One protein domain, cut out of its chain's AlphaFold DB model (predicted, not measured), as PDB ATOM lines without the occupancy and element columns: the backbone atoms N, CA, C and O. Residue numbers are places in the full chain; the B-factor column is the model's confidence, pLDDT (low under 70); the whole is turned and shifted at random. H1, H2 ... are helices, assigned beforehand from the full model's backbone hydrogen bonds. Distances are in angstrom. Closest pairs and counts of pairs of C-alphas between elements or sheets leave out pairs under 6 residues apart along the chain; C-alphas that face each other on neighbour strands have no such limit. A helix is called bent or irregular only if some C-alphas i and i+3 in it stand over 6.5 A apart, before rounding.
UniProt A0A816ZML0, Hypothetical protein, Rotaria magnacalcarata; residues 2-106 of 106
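AT A GLANCE: This is residues 2 to 106 of the 106 residues of the protein "Hypothetical protein" of Rotaria magnacalcarata (UniProt A0A816ZML0). Picture a long helical hairpin, H1 and H2, with H3 turned steeply across its open end and H5 folded back so that its last part packs beside the end of H2. From the far end of H5 a long loop reaches away from the hairpin, and its residues 74 to 83 stick out free; tiny H4 sits at the start of H5. The printed part has 105 residues with five named helices, H1 to H5 in chain order, and no named strand, and its class is all helix. It is extended, with a radius of gyration of the C-alphas of 20.2 A, and flat, spanning 69 by 35 by 18 A.

IN THESE COORDINATES: Find C-alpha 2 at (309.766, 338.283, 364.826); from there H1 runs through residues 2 to 19 for 25.7 A. Next comes H2, residues 26 to 45, the longest helix at 30.9 A; it is neither bent nor irregular, but only just: C-alphas 32 and 35 are 6.1 A apart. H3 is residues 47 to 57, 15.6 A long, and H4 is residues 64 to 67, 5.6 A long. Look for C-alpha 89 at (295.666, 331.385, 373.295), where H5 begins; it runs 23.2 A to C-alpha 105 at (305.763, 328.380, 352.651). H5 is only just irregular, with C-alphas 96 and 99 6.9 A apart.

HOW THE PARTS SIT: Begin with the hairpin: H1 and H2 touch, closest at the C-alphas of Leu 19 and Cys 29, 6.4 A apart, at a shallow tilt of 7 degrees, opposite ways. H1 touches H3 with residues 2 to 4 alone, closest at the C-alphas of Phe 4 and Tyr 50, 6.3 A apart; the tilt of 69 degrees is steep, only just short of about perpendicular. H2 and H3 meet only through their link. Residues 40 to 44 of H2 touch residues 99 to 105 of H5, closest at the C-alphas of Arg 44 and Val 102, 6.0 A apart, at a shallow tilt of 14 degrees, opposite ways. H3 and H5 are close but not clearly touching, the C-alphas of Phe 47 and Gly 94 being closest at 7.4 A. H4 touches residues 89 to 93 of H5, closest at the C-alphas of Ala 65 and Ala 89, 5.0 A apart. H1 and H5 are apart. The helix packing is mostly aligned, but only just: 2 of 3 touching pairs with a tilt are shallow. Every O i to N i+4 pair is within hydrogen-bond range in H1 and H3, against 11 of 16 in H2 and 11 of 13 in H5; H4 is too short for such a pair.

THE WHOLE: The two C-alphas farthest apart, those of Asp 23 and Pro 77, are 70.1 A apart. The printed part has no cut and ends at residue 106, the chain's last. The link from H4 to H5, 21 residues, is long. Look there for pLDDT under 70: residues 69 to 73, residue 77 and residues 82 to 86.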
ATOM      1  N   LEU A   2     308.794 337.420 365.509       86.88
ATOM      2  CA  LEU A   2     309.766 338.283 364.826       86.88
ATOM      3  C   LEU A   2     311.008 337.498 364.378       86.88
ATOM      4  O   LEU A   2     311.378 337.560 363.213       86.88
ATOM      5  N   ASN A   3     311.572 336.692 365.281       90.50
ATOM      6  CA  ASN A   3     312.749 335.872 364.987       90.50
ATOM      7  C   ASN A   3     312.485 334.812 363.913       90.50
ATOM      8  O   ASN A   3     313.330 334.613 363.056       90.50
ATOM      9  N   PHE A   4     311.287 334.216 363.886       92.25
ATOM     10  CA  PHE A   4     310.886 333.318 362.799       92.25
ATOM     11  C   PHE A   4     310.954 334.024 361.439       92.25
ATOM     12  O   PHE A   4     311.631 333.555 360.532       92.25
ATOM     13  N   TRP A   5     310.303 335.183 361.303       93.12
ATOM     14  CA  TRP A   5     310.317 335.918 360.037       93.12
ATOM     15  C   TRP A   5     311.708 336.415 359.665       93.12
ATOM     16  O   TRP A   5     312.074 336.367 358.494       93.12
ATOM     17  N   ASN A   6     312.487 336.863 360.646       93.94
ATOM     18  CA  ASN A   6     313.862 337.274 360.421       93.94
ATOM     19  C   ASN A   6     314.716 336.108 359.891       93.94
ATOM     20  O   ASN A   6     315.382 336.275 358.872       93.94
ATOM     21  N   ASP A   7     314.642 334.929 360.512       92.94
ATOM     22  CA  ASP A   7     315.390 333.736 360.093       92.94
ATOM     23  C   ASP A   7     315.015 333.320 358.659       92.94
ATOM     24  O   ASP A   7     315.895 333.082 357.825       92.94
ATOM     25  N   ILE A   8     313.717 333.297 358.335       94.12
ATOM     26  CA  ILE A   8     313.221 332.978 356.987       94.12
ATOM     27  C   ILE A   8     313.724 334.007 355.969       94.12
ATOM     28  O   ILE A   8     314.390 333.649 354.996       94.12
ATOM     29  N   LEU A   9     313.456 335.294 356.193       95.06
ATOM     30  CA  LEU A   9     313.788 336.348 355.235       95.06
ATOM     31  C   LEU A   9     315.297 336.457 354.996       95.06
ATOM     32  O   LEU A   9     315.716 336.650 353.856       95.06
ATOM     33  N   GLN A  10     316.122 336.294 356.033       96.00
ATOM     34  CA  GLN A  10     317.577 336.332 355.886       96.00
ATOM     35  C   GLN A  10     318.103 335.175 355.029       96.00
ATOM     36  O   GLN A  10     318.950 335.400 354.160       96.00
ATOM     37  N   ASN A  11     317.598 333.954 355.226       94.75
ATOM     38  CA  ASN A  11     318.026 332.800 354.434       94.75
ATOM     39  C   ASN A  11     317.587 332.913 352.972       94.75
ATOM     40  O   ASN A  11     318.405 332.707 352.072       94.75
ATOM     41  N   PHE A  12     316.339 333.317 352.725       94.31
ATOM     42  CA  PHE A  12     315.846 333.563 351.368       94.31
ATOM     43  C   PHE A  12     316.631 334.679 350.675       94.31
ATOM     44  O   PHE A  12     317.023 334.533 349.519       94.31
ATOM     45  N   HIS A  13     316.927 335.771 351.383       95.81
ATOM     46  CA  HIS A  13     317.752 336.857 350.855       95.81
ATOM     47  C   HIS A  13     319.169 336.396 350.515       95.81
ATOM     48  O   HIS A  13     319.695 336.740 349.457       95.81
ATOM     49  N   ARG A  14     319.783 335.581 351.382       94.50
ATOM     50  CA  ARG A  14     321.114 335.009 351.140       94.50
ATOM     51  C   ARG A  14     321.124 334.177 349.864       94.50
ATOM     52  O   ARG A  14     321.986 334.396 349.022       94.50
ATOM     53  N   VAL A  15     320.173 333.256 349.710       94.50
ATOM     54  CA  VAL A  15     320.079 332.418 348.507       94.50
ATOM     55  C   VAL A  15     319.792 333.264 347.269       94.50
ATOM     56  O   VAL A  15     320.474 333.105 346.263       94.50
ATOM     57  N   SER A  16     318.867 334.222 347.356       94.56
ATOM     58  CA  SER A  16     318.542 335.138 346.255       94.56
ATOM     59  C   SER A  16     319.767 335.910 345.757       94.56
ATOM     60  O   SER A  16     319.996 335.988 344.554       94.56
ATOM     61  N   LYS A  17     320.613 336.410 346.668       94.56
ATOM     62  CA  LYS A  17     321.877 337.067 346.303       94.56
ATOM     63  C   LYS A  17     322.836 336.147 345.556       94.56
ATOM     64  O   LYS A  17     323.494 336.599 344.628       94.56
ATOM     65  N   VAL A  18     322.935 334.884 345.969       93.56
ATOM     66  CA  VAL A  18     323.819 333.915 345.310       93.56
ATOM     67  C   VAL A  18     323.285 333.572 343.918       93.56
ATOM     68  O   VAL A  18     324.056 333.577 342.968       93.56
ATOM     69  N   LEU A  19     321.972 333.367 343.780       92.44
ATOM     70  CA  LEU A  19     321.319 333.072 342.499       92.44
ATOM     71  C   LEU A  19     321.440 334.201 341.464       92.44
ATOM     72  O   LEU A  19     321.369 333.935 340.271       92.44
ATOM     73  N   GLN A  20     321.608 335.447 341.907       93.38
ATOM     74  CA  GLN A  20     321.788 336.608 341.029       93.38
ATOM     75  C   GLN A  20     323.241 336.806 340.565       93.38
ATOM     76  O   GLN A  20     323.524 337.774 339.863       93.38
ATOM     77  N   ASN A  21     324.171 335.934 340.965       93.56
ATOM     78  CA  ASN A  21     325.554 335.991 340.504       93.56
ATOM     79  C   ASN A  21     325.662 335.502 339.048       93.56
ATOM     80  O   ASN A  21     325.146 334.438 338.717       93.56
ATOM     81  N   GLU A  22     326.357 336.257 338.197       89.81
ATOM     82  CA  GLU A  22     326.558 335.942 336.774       89.81
ATOM     83  C   GLU A  22     327.352 334.641 336.563       89.81
ATOM     84  O   GLU A  22     327.118 333.929 335.589       89.81
ATOM     85  N   ASP A  23     328.226 334.288 337.512       93.00
ATOM     86  CA  ASP A  23     329.103 333.113 337.432       93.00
ATOM     87  C   ASP A  23     328.495 331.837 338.049       93.00
ATOM     88  O   ASP A  23     329.187 330.828 338.232       93.00
ATOM     89  N   ILE A  24     327.212 331.849 338.430       92.69
ATOM     90  CA  ILE A  24     326.595 330.689 339.079       92.69
ATOM     91  C   ILE A  24     326.340 329.549 338.086       92.69
ATOM     92  O   ILE A  24     325.781 329.731 337.005       92.69
ATOM     93  N   ASN A  25     326.713 328.329 338.476       93.06
ATOM     94  CA  ASN A  25     326.406 327.133 337.699       93.06
ATOM     95  C   ASN A  25     325.087 326.481 338.151       93.06
ATOM     96  O   ASN A  25     324.625 326.649 339.282       93.06
ATOM     97  N   LEU A  26     324.489 325.698 337.252       89.31
ATOM     98  CA  LEU A  26     323.190 325.061 337.483       89.31
ATOM     99  C   LEU A  26     323.194 324.106 338.689       89.31
ATOM    100  O   LEU A  26     322.201 324.022 339.408       89.31
ATOM    101  N   GLU A  27     324.307 323.411 338.923       92.31
ATOM    102  CA  GLU A  27     324.475 322.514 340.071       92.31
ATOM    103  C   GLU A  27     324.387 323.282 341.396       92.31
ATOM    104  O   GLU A  27     323.651 322.896 342.301       92.31
ATOM    105  N   THR A  28     325.068 324.425 341.489       90.50
ATOM    106  CA  THR A  28     325.020 325.306 342.659       90.50
ATOM    107  C   THR A  28     323.611 325.848 342.855       90.50
ATOM    108  O   THR A  28     323.112 325.821 343.976       90.50
ATOM    109  N   CYS A  29     322.927 326.262 341.780       88.62
ATOM    110  CA  CYS A  29     321.526 326.677 341.854       88.62
ATOM    111  C   CYS A  29     320.641 325.586 342.470       88.62
ATOM    112  O   CYS A  29     319.897 325.868 343.407       88.62
ATOM    113  N   ALA A  30     320.745 324.342 341.990       91.44
ATOM    114  CA  ALA A  30     319.966 323.221 342.515       91.44
ATOM    115  C   ALA A  30     320.274 322.957 344.000       91.44
ATOM    116  O   ALA A  30     319.360 322.794 344.812       91.44
ATOM    117  N   ASN A  31     321.555 323.005 344.373       93.00
ATOM    118  CA  ASN A  31     322.014 322.750 345.737       93.00
ATOM    119  C   ASN A  31     321.586 323.832 346.745       93.00
ATOM    120  O   ASN A  31     321.568 323.564 347.944       93.00
ATOM    121  N   LEU A  32     321.213 325.035 346.298       92.50
ATOM    122  CA  LEU A  32     320.740 326.110 347.182       92.50
ATOM    123  C   LEU A  32     319.286 325.939 347.638       92.50
ATOM    124  O   LEU A  32     318.905 326.510 348.662       92.50
ATOM    125  N   TYR A  33     318.477 325.154 346.921       90.12
ATOM    126  CA  TYR A  33     317.078 324.923 347.288       90.12
ATOM    127  C   TYR A  33     316.920 323.915 348.428       90.12
ATOM    128  O   TYR A  33     316.035 324.092 349.262       90.12
ATOM    129  N   ALA A  34     317.787 322.900 348.516       91.06
ATOM    130  CA  ALA A  34     317.703 321.891 349.576       91.06
ATOM    131  C   ALA A  34     317.815 322.500 350.993       91.06
ATOM    132  O   ALA A  34     316.929 322.247 351.808       91.06
ATOM    133  N   PRO A  35     318.776 323.400 351.287       91.06
ATOM    134  CA  PRO A  35     318.829 324.092 352.574       91.06
ATOM    135  C   PRO A  35     317.604 324.967 352.875       91.06
ATOM    136  O   PRO A  35     317.257 325.143 354.040       91.06
ATOM    137  N   LEU A  36     316.952 325.541 351.853       92.00
ATOM    138  CA  LEU A  36     315.720 326.315 352.053       92.00
ATOM    139  C   LEU A  36     314.549 325.404 352.423       92.00
ATOM    140  O   LEU A  36     313.800 325.731 353.339       92.00
ATOM    141  N   ALA A  37     314.412 324.260 351.750       91.75
ATOM    142  CA  ALA A  37     313.400 323.265 352.089       91.75
ATOM    143  C   ALA A  37     313.610 322.723 353.514       91.75
ATOM    144  O   ALA A  37     312.671 322.699 354.311       91.75
ATOM    145  N   ASP A  38     314.852 322.390 353.873       92.31
ATOM    146  CA  ASP A  38     315.206 321.935 355.221       92.31
ATOM    147  C   ASP A  38     314.906 322.996 356.284       92.31
ATOM    148  O   ASP A  38     314.381 322.672 357.353       92.31
ATOM    149  N   LEU A  39     315.181 324.272 355.994       93.38
ATOM    150  CA  LEU A  39     314.838 325.379 356.885       93.38
ATOM    151  C   LEU A  39     313.330 325.441 357.144       93.38
ATOM    152  O   LEU A  39     312.922 325.593 358.295       93.38
ATOM    153  N   LEU A  40     312.503 325.321 356.101       91.38
ATOM    154  CA  LEU A  40     311.044 325.365 356.231       91.38
ATOM    155  C   LEU A  40     310.519 324.173 357.033       91.38
ATOM    156  O   LEU A  40     309.786 324.373 358.007       91.38
ATOM    157  N   CYS A  41     310.972 322.962 356.709       91.00
ATOM    158  CA  CYS A  41     310.645 321.744 357.449       91.00
ATOM    159  C   CYS A  41     311.023 321.855 358.932       91.00
ATOM    160  O   CYS A  41     310.206 321.572 359.809       91.00
ATOM    161  N   THR A  42     312.236 322.330 359.220       92.44
ATOM    162  CA  THR A  42     312.725 322.502 360.594       92.44
ATOM    163  C   THR A  42     311.941 323.593 361.316       92.44
ATOM    164  O   THR A  42     311.521 323.409 362.453       92.44
ATOM    165  N   SER A  43     311.644 324.713 360.651       91.94
ATOM    166  CA  SER A  43     310.900 325.816 361.264       91.94
ATOM    167  C   SER A  43     309.540 325.379 361.812       91.94
ATOM    168  O   SER A  43     309.110 325.901 362.839       91.94
ATOM    169  N   ARG A  44     308.908 324.371 361.193       91.25
ATOM    170  CA  ARG A  44     307.622 323.813 361.621       91.25
ATOM    171  C   ARG A  44     307.658 323.233 363.033       91.25
ATOM    172  O   ARG A  44     306.684 323.384 363.761       91.25
ATOM    173  N   VAL A  45     308.751 322.575 363.420       93.06
ATOM    174  CA  VAL A  45     308.893 321.948 364.748       93.06
ATOM    175  C   VAL A  45     309.489 322.896 365.792       93.06
ATOM    176  O   VAL A  45     309.363 322.662 366.988       93.06
ATOM    177  N   GLU A  46     310.047 324.024 365.358       94.31
ATOM    178  CA  GLU A  46     310.739 325.003 366.207       94.31
ATOM    179  C   GLU A  46     309.810 326.066 366.822       94.31
ATOM    180  O   GLU A  46     310.271 327.118 367.277       94.31
ATOM    181  N   PHE A  47     308.492 325.825 366.854       93.31
ATOM    182  CA  PHE A  47     307.518 326.765 367.424       93.31
ATOM    183  C   PHE A  47     307.903 327.198 368.846       93.31
ATOM    184  O   PHE A  47     307.937 328.389 369.156       93.31
ATOM    185  N   GLU A  48     308.248 326.227 369.690       94.12
ATOM    186  CA  GLU A  48     308.617 326.434 371.091       94.12
ATOM    187  C   GLU A  48     309.876 327.280 371.241       94.12
ATOM    188  O   GLU A  48     309.905 328.194 372.066       94.12
ATOM    189  N   ARG A  49     310.885 327.048 370.392       95.19
ATOM    190  CA  ARG A  49     312.102 327.863 370.357       95.19
ATOM    191  C   ARG A  49     311.765 329.314 370.030       95.19
ATOM    192  O   ARG A  49     312.191 330.227 370.736       95.19
ATOM    193  N   TYR A  50     310.978 329.547 368.980       93.75
ATOM    194  CA  TYR A  50     310.608 330.907 368.585       93.75
ATOM    195  C   TYR A  50     309.739 331.614 369.626       93.75
ATOM    196  O   TYR A  50     309.873 332.829 369.807       93.75
ATOM    197  N   GLU A  51     308.846 330.884 370.292       92.81
ATOM    198  CA  GLU A  51     308.039 331.401 371.392       92.81
ATOM    199  C   GLU A  51     308.922 331.802 372.577       92.81
ATOM    200  O   GLU A  51     308.807 332.931 373.053       92.81
ATOM    201  N   ALA A  52     309.825 330.919 373.011       93.19
ATOM    202  CA  ALA A  52     310.708 331.151 374.149       93.19
ATOM    203  C   ALA A  52     311.567 332.405 373.955       93.19
ATOM    204  O   ALA A  52     311.536 333.297 374.799       93.19
ATOM    205  N   ILE A  53     312.232 332.537 372.800       93.25
ATOM    206  CA  ILE A  53     313.054 333.721 372.503       93.25
ATOM    207  C   ILE A  53     312.179 334.985 372.455       93.25
ATOM    208  O   ILE A  53     312.579 336.046 372.922       93.25
ATOM    209  N   THR A  54     310.959 334.895 371.912       89.81
ATOM    210  CA  THR A  54     310.056 336.059 371.881       89.81
ATOM    211  C   THR A  54     309.664 336.490 373.298       89.81
ATOM    212  O   THR A  54     309.670 337.683 373.572       89.81
ATOM    213  N   LYS A  55     309.358 335.544 374.195       90.88
ATOM    214  CA  LYS A  55     309.008 335.828 375.596       90.88
ATOM    215  C   LYS A  55     310.188 336.358 376.406       90.88
ATOM    216  O   LYS A  55     309.987 337.181 377.287       90.88
ATOM    217  N   GLU A  56     311.404 335.919 376.096       92.94
ATOM    218  CA  GLU A  56     312.624 336.468 376.694       92.94
ATOM    219  C   GLU A  56     312.834 337.936 376.291       92.94
ATOM    220  O   GLU A  56     313.134 338.778 377.133       92.94
ATOM    221  N   MET A  57     312.626 338.265 375.011       90.44
ATOM    222  CA  MET A  57     312.806 339.630 374.498       90.44
ATOM    223  C   MET A  57     311.641 340.573 374.839       90.44
ATOM    224  O   MET A  57     311.840 341.779 374.956       90.44
ATOM    225  N   LEU A  58     310.420 340.042 374.934       88.75
ATOM    226  CA  LEU A  58     309.175 340.788 375.124       88.75
ATOM    227  C   LEU A  58     308.306 340.096 376.192       88.75
ATOM    228  O   LEU A  58     307.280 339.502 375.851       88.75
ATOM    229  N   PRO A  59     308.693 340.163 377.479       87.00
ATOM    230  CA  PRO A  59     308.017 339.430 378.554       87.00
ATOM    231  C   PRO A  59     306.577 339.895 378.799       87.00
ATOM    232  O   PRO A  59     305.734 339.094 379.194       87.00
ATOM    233  N   ASP A  60     306.278 341.166 378.517       87.56
ATOM    234  CA  ASP A  60     304.958 341.765 378.752       87.56
ATOM    235  C   ASP A  60     303.966 341.538 377.596       87.56
ATOM    236  O   ASP A  60     302.814 341.978 377.655       87.56
ATOM    237  N   VAL A  61     304.397 340.885 376.511       86.00
ATOM    238  CA  VAL A  61     303.561 340.648 375.328       86.00
ATOM    239  C   VAL A  61     302.913 339.272 375.410       86.00
ATOM    240  O   VAL A  61     303.591 338.247 375.438       86.00
ATOM    241  N   ASP A  62     301.582 339.252 375.356       86.19
ATOM    242  CA  ASP A  62     300.791 338.024 375.281       86.19
ATOM    243  C   ASP A  62     300.122 337.863 373.905       86.19
ATOM    244  O   ASP A  62     300.045 338.779 373.077       86.19
ATOM    245  N   TYR A  63     299.606 336.667 373.650       86.31
ATOM    246  CA  TYR A  63     298.825 336.342 372.472       86.31
ATOM    247  C   TYR A  63     297.576 337.221 372.379       86.31
ATOM    248  O   TYR A  63     296.828 337.386 373.340       86.31
ATOM    249  N   LYS A  64     297.244 337.690 371.171       83.38
ATOM    250  CA  LYS A  64     296.016 338.470 370.919       83.38
ATOM    251  C   LYS A  64     294.747 337.765 371.421       83.38
ATOM    252  O   LYS A  64     293.806 338.408 371.881       83.38
ATOM    253  N   ALA A  65     294.709 336.435 371.342       78.75
ATOM    254  CA  ALA A  65     293.582 335.644 371.828       78.75
ATOM    255  C   ALA A  65     293.469 335.608 373.366       78.75
ATOM    256  O   ALA A  65     292.386 335.308 373.857       78.75
ATOM    257  N   ALA A  66     294.528 335.936 374.114       78.75
ATOM    258  CA  ALA A  66     294.496 336.025 375.575       78.75
ATOM    259  C   ALA A  66     293.758 337.284 376.062       78.75
ATOM    260  O   ALA A  66     293.093 337.255 377.092       78.75
ATOM    261  N   THR A  67     293.808 338.371 375.286       73.25
ATOM    262  CA  THR A  67     293.147 339.648 375.605       73.25
ATOM    263  C   THR A  67     291.772 339.804 374.954       73.25
ATOM    264  O   THR A  67     291.021 340.722 375.286       73.25
ATOM    265  N   THR A  68     291.403 338.910 374.032       72.88
ATOM    266  CA  THR A  68     290.110 338.966 373.342       72.88
ATOM    267  C   THR A  68     289.029 338.262 374.166       72.88
ATOM    268  O   THR A  68     289.163 337.084 374.496       72.88
ATOM    269  N   LEU A  69     287.922 338.958 374.453       64.56
ATOM    270  CA  LEU A  69     286.745 338.371 375.106       64.56
ATOM    271  C   LEU A  69     286.269 337.118 374.356       64.56
ATOM    272  O   LEU A  69     286.035 337.153 373.144       64.56
ATOM    273  N   LYS A  70     286.093 336.011 375.090       65.19
ATOM    274  CA  LYS A  70     285.553 334.765 374.536       65.19
ATOM    275  C   LYS A  70     284.149 335.019 373.995       65.19
ATOM    276  O   LYS A  70     283.245 335.427 374.724       65.19
ATOM    277  N   ARG A  71     283.969 334.788 372.697       63.81
ATOM    278  CA  ARG A  71     282.678 334.937 372.029       63.81
ATOM    279  C   ARG A  71     281.843 333.699 372.346       63.81
ATOM    280  O   ARG A  71     282.045 332.670 371.720       63.81
ATOM    281  N   ILE A  72     280.950 333.803 373.327       66.62
ATOM    282  CA  ILE A  72     280.045 332.707 373.702       66.62
ATOM    283  C   ILE A  72     279.110 332.429 372.521       66.62
ATOM    284  O   ILE A  72     278.377 333.326 372.080       66.62
ATOM    285  N   ARG A  73     279.135 331.203 371.990       68.88
ATOM    286  CA  ARG A  73     278.196 330.775 370.948       68.88
ATOM    287  C   ARG A  73     276.754 330.865 371.460       68.88
ATOM    288  O   ARG A  73     276.421 330.382 372.539       68.88
ATOM    289  N   LYS A  74     275.857 331.438 370.649       70.25
ATOM    290  CA  LYS A  74     274.410 331.346 370.895       70.25
ATOM    291  C   LYS A  74     273.949 329.920 370.578       70.25
ATOM    292  O   LYS A  74     274.049 329.511 369.423       70.25
ATOM    293  N   LYS A  75     273.460 329.181 371.582       72.25
ATOM    294  CA  LYS A  75     272.845 327.857 371.380       72.25
ATOM    295  C   LYS A  75     271.576 328.000 370.528       72.25
ATOM    296  O   LYS A  75     270.748 328.871 370.801       72.25
ATOM    297  N   VAL A  76     271.431 327.155 369.511       78.88
ATOM    298  CA  VAL A  76     270.216 327.043 368.675       78.88
ATOM    299  C   VAL A  76     269.395 325.825 369.135       78.88
ATOM    300  O   VAL A  76     269.978 324.895 369.703       78.88
ATOM    301  N   PRO A  77     268.058 325.780 368.943       68.31
ATOM    302  CA  PRO A  77     267.280 324.593 369.291       68.31
ATOM    303  C   PRO A  77     267.833 323.383 368.527       68.31
ATOM    304  O   PRO A  77     267.986 323.462 367.311       68.31
ATOM    305  N   ASN A  78     268.111 322.289 369.247       77.38
ATOM    306  CA  ASN A  78     268.719 321.037 368.761       77.38
ATOM    307  C   ASN A  78     270.269 320.960 368.722       77.38
ATOM    308  O   ASN A  78     270.799 319.991 368.189       77.38
ATOM    309  N   ASP A  79     271.005 321.907 369.325       73.62
ATOM    310  CA  ASP A  79     272.490 321.875 369.391       73.62
ATOM    311  C   ASP A  79     273.080 320.752 370.279       73.62
ATOM    312  O   ASP A  79     274.292 320.525 370.270       73.62
ATOM    313  N   GLY A  80     272.252 320.052 371.063       72.88
ATOM    314  CA  GLY A  80     272.720 319.113 372.089       72.88
ATOM    315  C   GLY A  80     273.543 319.795 373.196       72.88
ATOM    316  O   GLY A  80     273.663 321.021 373.249       72.88
ATOM    317  N   ASP A  81     274.114 318.999 374.102       73.88
ATOM    318  CA  ASP A  81     275.020 319.478 375.161       73.88
ATOM    319  C   ASP A  81     276.489 319.249 374.782       73.88
ATOM    320  O   ASP A  81     277.274 318.638 375.503       73.88
ATOM    321  N   ILE A  82     276.867 319.723 373.592       68.94
ATOM    322  CA  ILE A  82     278.255 319.648 373.132       68.94
ATOM    323  C   ILE A  82     279.056 320.757 373.835       68.94
ATOM    324  O   ILE A  82     278.721 321.937 373.674       68.94
ATOM    325  N   PRO A  83     280.105 320.425 374.610       66.56
ATOM    326  CA  PRO A  83     280.935 321.430 375.256       66.56
ATOM    327  C   PRO A  83     281.693 322.261 374.215       66.56
ATOM    328  O   PRO A  83     282.236 321.743 373.240       66.56
ATOM    329  N   GLU A  84     281.730 323.574 374.431       67.81
ATOM    330  CA  GLU A  84     282.448 324.510 373.568       67.81
ATOM    331  C   GLU A  84     283.961 324.263 373.697       67.81
ATOM    332  O   GLU A  84     284.533 324.395 374.782       67.81
ATOM    333  N   VAL A  85     284.621 323.880 372.595       69.12
ATOM    334  CA  VAL A  85     286.069 323.621 372.577       69.12
ATOM    335  C   VAL A  85     286.816 324.945 372.741       69.12
ATOM    336  O   VAL A  85     287.046 325.689 371.790       69.12
ATOM    337  N   CYS A  86     287.188 325.259 373.980       69.25
ATOM    338  CA  CYS A  86     288.026 326.406 374.301       69.25
ATOM    339  C   CYS A  86     289.505 326.019 374.204       69.25
ATOM    340  O   CYS A  86     290.060 325.464 375.150       69.25
ATOM    341  N   MET A  87     290.160 326.363 373.096       75.94
ATOM    342  CA  MET A  87     291.622 326.292 373.012       75.94
ATOM    343  C   MET A  87     292.260 327.446 373.794       75.94
ATOM    344  O   MET A  87     291.709 328.552 373.843       75.94
ATOM    345  N   ASN A  88     293.421 327.202 374.407       87.25
ATOM    346  CA  ASN A  88     294.200 328.283 375.009       87.25
ATOM    347  C   ASN A  88     294.796 329.182 373.904       87.25
ATOM    348  O   ASN A  88     294.854 328.812 372.728       87.25
ATOM    349  N   ALA A  89     295.214 330.394 374.269       88.81
ATOM    350  CA  ALA A  89     295.666 331.385 373.295       88.81
ATOM    351  C   ALA A  89     296.939 330.959 372.537       88.81
ATOM    352  O   ALA A  89     297.066 331.274 371.353       88.81
ATOM    353  N   ARG A  90     297.829 330.209 373.201       91.81
ATOM    354  CA  ARG A  90     299.060 329.653 372.625       91.81
ATOM    355  C   ARG A  90     298.753 328.634 371.533       91.81
ATOM    356  O   ARG A  90     299.224 328.785 370.413       91.81
ATOM    357  N   ASP A  91     297.938 327.633 371.842       91.19
ATOM    358  CA  ASP A  91     297.597 326.545 370.926       91.19
ATOM    359  C   ASP A  91     296.771 327.069 369.758       91.19
ATOM    360  O   ASP A  91     297.010 326.700 368.610       91.19
ATOM    361  N   LYS A  92     295.856 328.008 370.028       90.69
ATOM    362  CA  LYS A  92     295.118 328.708 368.979       90.69
ATOM    363  C   LYS A  92     296.065 329.418 368.013       90.69
ATOM    364  O   LYS A  92     295.920 329.286 366.802       90.69
ATOM    365  N   PHE A  93     297.050 330.149 368.533       92.12
ATOM    366  CA  PHE A  93     298.051 330.811 367.702       92.12
ATOM    367  C   PHE A  93     298.912 329.805 366.922       92.12
ATOM    368  O   PHE A  93     299.114 329.977 365.720       92.12
ATOM    369  N   GLY A  94     299.384 328.746 367.585       93.12
ATOM    370  CA  GLY A  94     300.180 327.688 366.970       93.12
ATOM    371  C   GLY A  94     299.464 327.053 365.778       93.12
ATOM    372  O   GLY A  94     299.999 327.037 364.674       93.12
ATOM    373  N   ILE A  95     298.220 326.613 365.982       91.75
ATOM    374  CA  ILE A  95     297.431 325.903 364.968       91.75
ATOM    375  C   ILE A  95     296.923 326.834 363.877       91.75
ATOM    376  O   ILE A  95     297.151 326.579 362.700       91.75
ATOM    377  N   GLU A  96     296.231 327.910 364.245       91.81
ATOM    378  CA  GLU A  96     295.544 328.737 363.252       91.81
ATOM    379  C   GLU A  96     296.518 329.637 362.486       91.81
ATOM    380  O   GLU A  96     296.256 329.984 361.335       91.81
ATOM    381  N   THR A  97     297.639 330.024 363.106       91.88
ATOM    382  CA  THR A  97     298.569 331.008 362.536       91.88
ATOM    383  C   THR A  97     299.924 330.406 362.193       91.88
ATOM    384  O   THR A  97     300.300 330.429 361.026       91.88
ATOM    385  N   PHE A  98     300.676 329.901 363.175       93.62
ATOM    386  CA  PHE A  98     302.069 329.505 362.952       93.62
ATOM    387  C   PHE A  98     302.193 328.351 361.955       93.62
ATOM    388  O   PHE A  98     302.834 328.520 360.918       93.62
ATOM    389  N   TYR A  99     301.535 327.220 362.219       93.62
ATOM    390  CA  TYR A  99     301.587 326.065 361.323       93.62
ATOM    391  C   TYR A  99     300.994 326.400 359.955       93.62
ATOM    392  O   TYR A  99     301.615 326.096 358.948       93.62
ATOM    393  N   THR A 100     299.889 327.151 359.901       94.12
ATOM    394  CA  THR A 100     299.319 327.633 358.632       94.12
ATOM    395  C   THR A 100     300.299 328.471 357.805       94.12
ATOM    396  O   THR A 100     300.263 328.411 356.579       94.12
ATOM    397  N   ILE A 101     301.143 329.297 358.435       92.94
ATOM    398  CA  ILE A 101     302.166 330.077 357.722       92.94
ATOM    399  C   ILE A 101     303.242 329.144 357.169       92.94
ATOM    400  O   ILE A 101     303.575 329.251 355.994       92.94
ATOM    401  N   VAL A 102     303.770 328.239 357.996       92.19
ATOM    402  CA  VAL A 102     304.842 327.321 357.587       92.19
ATOM    403  C   VAL A 102     304.366 326.372 356.483       92.19
ATOM    404  O   VAL A 102     305.041 326.252 355.466       92.19
ATOM    405  N   ASP A 103     303.168 325.804 356.622       91.50
ATOM    406  CA  ASP A 103     302.552 324.891 355.648       91.50
ATOM    407  C   ASP A 103     302.195 325.585 354.315       91.50
ATOM    408  O   ASP A 103     301.912 324.919 353.328       91.50
ATOM    409  N   LYS A 104     302.166 326.925 354.270       91.31
ATOM    410  CA  LYS A 104     302.013 327.696 353.022       91.31
ATOM    411  C   LYS A 104     303.342 328.058 352.367       91.31
ATOM    412  O   LYS A 104     303.340 328.462 351.205       91.31
ATOM    413  N   LEU A 105     304.429 328.044 353.135       87.38
ATOM    414  CA  LEU A 105     305.763 328.380 352.651       87.38
ATOM    415  C   LEU A 105     306.492 327.153 352.095       87.38
ATOM    416  O   LEU A 105     307.253 327.320 351.145       87.38
ATOM    417  N   GLY A 106     306.296 325.978 352.704       74.88
ATOM    418  CA  GLY A 106     306.799 324.684 352.219       74.88
ATOM    419  C   GLY A 106     305.875 324.055 351.191       74.88
ATOM    420  O   GLY A 106     306.412 323.418 350.261       74.88
TER     421      GLY A 106